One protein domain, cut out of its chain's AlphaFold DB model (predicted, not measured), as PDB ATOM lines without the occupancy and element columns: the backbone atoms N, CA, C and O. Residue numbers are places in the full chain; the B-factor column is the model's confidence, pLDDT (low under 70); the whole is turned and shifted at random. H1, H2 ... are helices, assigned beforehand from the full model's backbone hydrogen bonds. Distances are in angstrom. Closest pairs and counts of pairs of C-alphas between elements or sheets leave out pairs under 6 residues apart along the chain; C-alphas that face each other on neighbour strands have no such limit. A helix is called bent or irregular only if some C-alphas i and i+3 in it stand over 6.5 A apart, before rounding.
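What this domain is: This is residues 204 to 250 of the 251 residues of the protein "Hypothetical protein" of Rotaria sp. Silwood2 (UniProt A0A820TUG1). Two helices meet near their ends as an L: the long helix H1, which runs nearly straight through a slight bend, makes the longer limb, and the shorter H2 turns off at a corner after a tight link, residues 231 to 233. There is no further layer over either limb, and the L is thin. The printed part has 47 residues with two named helices, H1 then H2 along the chain, and no named strand; its class is all helix. It is extended, with a radius of gyration of the C-alphas of 17.9 A and spans of 53 by 25 by 7 A.

Where its parts are: Find C-alpha 204 at (-22.267, 23.760, -8.207), where H1, residues 204 to 230, begins. By its hydrogen bonds it was assigned as one helix, but it is bent: C-alphas 218 and 221 are 6.5 A apart. Its arm H1a, residues 204 to 218, is 21.1 A long, and its arm H1b, residues 221 to 230, is 13.6 A long and ends at C-alpha 230, (-29.894, -9.562, 10.873). Then look for H2, residues 234 to 248, 21.4 A long, which ends at C-alpha 248, (-34.181, -3.564, 32.417).

How they stand to each other: H1a and H1b stand at a shallow tilt of 18 degrees. H1b and H2 are close but not clearly touching, with 1 pair of C-alphas within 8 A; their closest C-alphas, those of Val 230 and Tyr 236, are 6.6 A apart. Their lines are about perpendicular, at 86 degrees. H1a and H2 are apart. In H1a, H1b and H2 every O i to N i+4 pair is within hydrogen-bond range.

The domain as a whole: The two C-alphas farthest apart, those of Val 204 and Lys 249, are 53.1 A apart. The printed part has no cut, and the link from H1 to H2 is tight. Check the B-factor column: the mean pLDDT of the printed part is 76.7, and residues 230 to 232, 234 to 237, 240 and 246 to 250 are under 70.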
ATOM      1  N   VAL A 204     -22.943  24.418  -9.339       77.75
ATOM      2  CA  VAL A 204     -22.267  23.760  -8.207       77.75
ATOM      3  C   VAL A 204     -23.276  23.147  -7.227       77.75
ATOM      4  O   VAL A 204     -23.083  22.022  -6.762       77.75
ATOM      5  N   ILE A 205     -24.388  23.832  -6.949       80.44
ATOM      6  CA  ILE A 205     -25.398  23.335  -6.005       80.44
ATOM      7  C   ILE A 205     -26.213  22.216  -6.620       80.44
ATOM      8  O   ILE A 205     -26.444  21.210  -5.959       80.44
ATOM      9  N   LYS A 206     -26.589  22.342  -7.894       82.50
ATOM     10  CA  LYS A 206     -27.324  21.287  -8.602       82.50
ATOM     11  C   LYS A 206     -26.548  19.970  -8.596       82.50
ATOM     12  O   LYS A 206     -27.112  18.927  -8.272       82.50
ATOM     13  N   VAL A 207     -25.246  20.030  -8.885       85.38
ATOM     14  CA  VAL A 207     -24.358  18.858  -8.842       85.38
ATOM     15  C   VAL A 207     -24.253  18.303  -7.421       85.38
ATOM     16  O   VAL A 207     -24.402  17.101  -7.222       85.38
ATOM     17  N   THR A 208     -24.070  19.164  -6.421       85.50
ATOM     18  CA  THR A 208     -23.961  18.718  -5.024       85.50
ATOM     19  C   THR A 208     -25.253  18.072  -4.523       85.50
ATOM     20  O   THR A 208     -25.214  17.024  -3.881       85.50
ATOM     21  N   PHE A 209     -26.407  18.648  -4.858       85.81
ATOM     22  CA  PHE A 209     -27.715  18.092  -4.526       85.81
ATOM     23  C   PHE A 209     -27.915  16.717  -5.176       85.81
ATOM     24  O   PHE A 209     -28.343  15.780  -4.506       85.81
ATOM     25  N   ALA A 210     -27.529  16.555  -6.446       88.75
ATOM     26  CA  ALA A 210     -27.583  15.264  -7.127       88.75
ATOM     27  C   ALA A 210     -26.692  14.204  -6.452       88.75
ATOM     28  O   ALA A 210     -27.129  13.069  -6.256       88.75
ATOM     29  N   ILE A 211     -25.475  14.577  -6.037       88.50
ATOM     30  CA  ILE A 211     -24.562  13.687  -5.301       88.50
ATOM     31  C   ILE A 211     -25.175  13.266  -3.955       88.50
ATOM     32  O   ILE A 211     -25.123  12.088  -3.603       88.50
ATOM     33  N   LEU A 212     -25.804  14.193  -3.224       87.75
ATOM     34  CA  LEU A 212     -26.482  13.892  -1.957       87.75
ATOM     35  C   LEU A 212     -27.658  12.927  -2.144       87.75
ATOM     36  O   LEU A 212     -27.793  11.972  -1.379       87.75
ATOM     37  N   VAL A 213     -28.480  13.130  -3.178       90.12
ATOM     38  CA  VAL A 213     -29.582  12.215  -3.509       90.12
ATOM     39  C   VAL A 213     -29.045  10.825  -3.853       90.12
ATOM     40  O   VAL A 213     -29.555   9.828  -3.343       90.12
ATOM     41  N   PHE A 214     -27.979  10.741  -4.652       91.25
ATOM     42  CA  PHE A 214     -27.357   9.466  -5.007       91.25
ATOM     43  C   PHE A 214     -26.808   8.727  -3.779       91.25
ATOM     44  O   PHE A 214     -26.996   7.517  -3.641       91.25
ATOM     45  N   TYR A 215     -26.179   9.454  -2.855       89.44
ATOM     46  CA  TYR A 215     -25.681   8.894  -1.601       89.44
ATOM     47  C   TYR A 215     -26.813   8.334  -0.727       89.44
ATOM     48  O   TYR A 215     -26.720   7.205  -0.248       89.44
ATOM     49  N   LEU A 216     -27.922   9.069  -0.581       87.12
ATOM     50  CA  LEU A 216     -29.087   8.609   0.182       87.12
ATOM     51  C   LEU A 216     -29.719   7.355  -0.430       87.12
ATOM     52  O   LEU A 216     -30.023   6.404   0.290       87.12
ATOM     53  N   VAL A 217     -29.860   7.315  -1.758       89.88
ATOM     54  CA  VAL A 217     -30.369   6.133  -2.469       89.88
ATOM     55  C   VAL A 217     -29.426   4.942  -2.297       89.88
ATOM     56  O   VAL A 217     -29.888   3.820  -2.111       89.88
ATOM     57  N   SER A 218     -28.114   5.182  -2.282       84.69
ATOM     58  CA  SER A 218     -27.105   4.136  -2.102       84.69
ATOM     59  C   SER A 218     -27.120   3.511  -0.705       84.69
ATOM     60  O   SER A 218     -26.703   2.367  -0.570       84.69
ATOM     61  N   ILE A 219     -27.618   4.202   0.327       86.12
ATOM     62  CA  ILE A 219     -27.701   3.677   1.704       86.12
ATOM     63  C   ILE A 219     -28.927   2.773   1.915       86.12
ATOM     64  O   ILE A 219     -28.876   1.845   2.727       86.12
ATOM     65  N   LEU A 220     -30.021   2.992   1.178       86.69
ATOM     66  CA  LEU A 220     -31.270   2.235   1.346       86.69
ATOM     67  C   LEU A 220     -31.090   0.705   1.214       86.69
ATOM     68  O   LEU A 220     -31.612  -0.016   2.070       86.69
ATOM     69  N   PRO A 221     -30.324   0.172   0.237       83.69
ATOM     70  CA  PRO A 221     -30.059  -1.262   0.136       83.69
ATOM     71  C   PRO A 221     -29.297  -1.823   1.339       83.69
ATOM     72  O   PRO A 221     -29.631  -2.903   1.822       83.69
ATOM     73  N   TRP A 222     -28.315  -1.085   1.866       80.94
ATOM     74  CA  TRP A 222     -27.533  -1.517   3.029       80.94
ATOM     75  C   TRP A 222     -28.418  -1.647   4.267       80.94
ATOM     76  O   TRP A 222     -28.397  -2.679   4.939       80.94
ATOM     77  N   MET A 223     -29.291  -0.668   4.509       80.38
ATOM     78  CA  MET A 223     -30.277  -0.749   5.591       80.38
ATOM     79  C   MET A 223     -31.278  -1.894   5.376       80.38
ATOM     80  O   MET A 223     -31.615  -2.601   6.326       80.38
ATOM     81  N   GLY A 224     -31.704  -2.138   4.134       80.25
ATOM     82  CA  GLY A 224     -32.583  -3.256   3.785       80.25
ATOM     83  C   GLY A 224     -31.957  -4.625   4.069       80.25
ATOM     84  O   GLY A 224     -32.604  -5.487   4.661       80.25
ATOM     85  N   THR A 225     -30.680  -4.817   3.726       80.19
ATOM     86  CA  THR A 225     -29.966  -6.073   4.025       80.19
ATOM     87  C   THR A 225     -29.812  -6.315   5.526       80.19
ATOM     88  O   THR A 225     -30.008  -7.444   5.972       80.19
ATOM     89  N   LEU A 226     -29.559  -5.271   6.325       75.69
ATOM     90  CA  LEU A 226     -29.527  -5.383   7.786       75.69
ATOM     91  C   LEU A 226     -30.882  -5.840   8.342       75.69
ATOM     92  O   LEU A 226     -30.943  -6.765   9.147       75.69
ATOM     93  N   VAL A 227     -31.985  -5.250   7.885       78.06
ATOM     94  CA  VAL A 227     -33.331  -5.616   8.358       78.06
ATOM     95  C   VAL A 227     -33.698  -7.051   7.964       78.06
ATOM     96  O   VAL A 227     -34.223  -7.794   8.791       78.06
ATOM     97  N   ILE A 228     -33.397  -7.460   6.729       79.12
ATOM     98  CA  ILE A 228     -33.796  -8.769   6.192       79.12
ATOM     99  C   ILE A 228     -32.924  -9.908   6.730       79.12
ATOM    100  O   ILE A 228     -33.450 -10.982   7.000       79.12
ATOM    101  N   PHE A 229     -31.614  -9.710   6.900       71.69
ATOM    102  CA  PHE A 229     -30.714 -10.791   7.320       71.69
ATOM    103  C   PHE A 229     -30.423 -10.802   8.822       71.69
ATOM    104  O   PHE A 229     -30.270 -11.876   9.400       71.69
ATOM    105  N   VAL A 230     -30.362  -9.642   9.480       67.69
ATOM    106  CA  VAL A 230     -29.894  -9.562  10.873       67.69
ATOM    107  C   VAL A 230     -31.044  -9.755  11.868       67.69
ATOM    108  O   VAL A 230     -30.908 -10.541  12.804       67.69
ATOM    109  N   ILE A 231     -32.209  -9.135  11.647       64.81
ATOM    110  CA  ILE A 231     -33.366  -9.202  12.569       64.81
ATOM    111  C   ILE A 231     -33.995 -10.609  12.691       64.81
ATOM    112  O   ILE A 231     -34.335 -11.014  13.809       64.81
ATOM    113  N   PRO A 232     -34.187 -11.386  11.606       67.06
ATOM    114  CA  PRO A 232     -34.755 -12.727  11.725       67.06
ATOM    115  C   PRO A 232     -33.730 -13.797  12.116       67.06
ATOM    116  O   PRO A 232     -34.144 -14.912  12.431       67.06
ATOM    117  N   SER A 233     -32.427 -13.490  12.142       73.19
ATOM    118  CA  SER A 233     -31.419 -14.477  12.532       73.19
ATOM    119  C   SER A 233     -31.590 -14.884  14.012       73.19
ATOM    120  O   SER A 233     -31.706 -14.020  14.890       73.19
ATOM    121  N   PRO A 234     -31.634 -16.192  14.323       67.31
ATOM    122  CA  PRO A 234     -31.893 -16.671  15.682       67.31
ATOM    123  C   PRO A 234     -30.783 -16.249  16.655       67.31
ATOM    124  O   PRO A 234     -31.077 -15.813  17.764       67.31
ATOM    125  N   LEU A 235     -29.528 -16.257  16.191       68.62
ATOM    126  CA  LEU A 235     -28.353 -15.855  16.970       68.62
ATOM    127  C   LEU A 235     -28.443 -14.395  17.458       68.62
ATOM    128  O   LEU A 235     -28.156 -14.103  18.615       68.62
ATOM    129  N   TYR A 236     -28.881 -13.472  16.594       67.81
ATOM    130  CA  TYR A 236     -28.965 -12.048  16.936       67.81
ATOM    131  C   TYR A 236     -30.188 -11.718  17.800       67.81
ATOM    132  O   TYR A 236     -30.141 -10.843  18.663       67.81
ATOM    133  N   ARG A 237     -31.296 -12.442  17.602       66.56
ATOM    134  CA  ARG A 237     -32.508 -12.299  18.419       66.56
ATOM    135  C   ARG A 237     -32.247 -12.646  19.887       66.56
ATOM    136  O   ARG A 237     -32.809 -11.994  20.768       66.56
ATOM    137  N   ASP A 238     -31.417 -13.650  20.145       73.12
ATOM    138  CA  ASP A 238     -31.105 -14.091  21.504       73.12
ATOM    139  C   ASP A 238     -30.137 -13.128  22.213       73.12
ATOM    140  O   ASP A 238     -30.372 -12.772  23.370       73.12
ATOM    141  N   GLU A 239     -29.148 -12.582  21.497       73.81
ATOM    142  CA  GLU A 239     -28.290 -11.482  21.973       73.81
ATOM    143  C   GLU A 239     -29.093 -10.202  22.283       73.81
ATOM    144  O   GLU A 239     -28.929  -9.597  23.346       73.81
ATOM    145  N   LEU A 240     -30.042  -9.810  21.419       69.50
ATOM    146  CA  LEU A 240     -30.915  -8.649  21.652       69.50
ATOM    147  C   LEU A 240     -31.815  -8.815  22.884       69.50
ATOM    148  O   LEU A 240     -31.990  -7.872  23.659       69.50
ATOM    149  N   LYS A 241     -32.385 -10.009  23.093       71.75
ATOM    150  CA  LYS A 241     -33.178 -10.318  24.295       71.75
ATOM    151  C   LYS A 241     -32.316 -10.270  25.556       71.75
ATOM    152  O   LYS A 241     -32.752  -9.709  26.564       71.75
ATOM    153  N   ALA A 242     -31.096 -10.807  25.495       74.94
ATOM    154  CA  ALA A 242     -30.140 -10.749  26.596       74.94
ATOM    155  C   ALA A 242     -29.735  -9.299  26.924       74.94
ATOM    156  O   ALA A 242     -29.632  -8.933  28.099       74.94
ATOM    157  N   PHE A 243     -29.571  -8.449  25.908       74.31
ATOM    158  CA  PHE A 243     -29.272  -7.029  26.082       74.31
ATOM    159  C   PHE A 243     -30.456  -6.254  26.685       74.31
ATOM    160  O   PHE A 243     -30.278  -5.509  27.650       74.31
ATOM    161  N   GLY A 244     -31.680  -6.484  26.196       73.12
ATOM    162  CA  GLY A 244     -32.899  -5.876  26.738       73.12
ATOM    163  C   GLY A 244     -33.154  -6.243  28.205       73.12
ATOM    164  O   GLY A 244     -33.472  -5.377  29.018       73.12
ATOM    165  N   GLN A 245     -32.920  -7.503  28.586       71.31
ATOM    166  CA  GLN A 245     -33.030  -7.949  29.981       71.31
ATOM    167  C   GLN A 245     -31.928  -7.382  30.890       71.31
ATOM    168  O   GLN A 245     -32.187  -7.111  32.062       71.31
ATOM    169  N   ARG A 246     -30.708  -7.172  30.377       67.19
ATOM    170  CA  ARG A 246     -29.635  -6.487  31.125       67.19
ATOM    171  C   ARG A 246     -29.910  -4.993  31.302       67.19
ATOM    172  O   ARG A 246     -29.577  -4.452  32.350       67.19
ATOM    173  N   SER A 247     -30.538  -4.345  30.321       62.75
ATOM    174  CA  SER A 247     -30.942  -2.935  30.406       62.75
ATOM    175  C   SER A 247     -32.079  -2.711  31.409       62.75
ATOM    176  O   SER A 247     -32.046  -1.737  32.151       62.75
ATOM    177  N   LEU A 248     -33.057  -3.622  31.469       61.12
ATOM    178  CA  LEU A 248     -34.181  -3.564  32.417       61.12
ATOM    179  C   LEU A 248     -33.793  -3.899  33.864       61.12
ATOM    180  O   LEU A 248     -34.522  -3.538  34.774       61.12
ATOM    181  N   LYS A 249     -32.657  -4.573  34.092       57.09
ATOM    182  CA  LYS A 249     -32.103  -4.825  35.438       57.09
ATOM    183  C   LYS A 249     -31.210  -3.695  35.968       57.09
ATOM    184  O   LYS A 249     -30.693  -3.811  37.076       57.09
ATOM    185  N   ARG A 250     -30.949  -2.659  35.162       54.97
ATOM    186  CA  ARG A 250     -30.125  -1.491  35.531       54.97
ATOM    187  C   ARG A 250     -30.943  -0.244  35.887       54.97
ATOM    188  O   ARG A 250     -30.336   0.750  36.274       54.97
TER     189      ARG A 250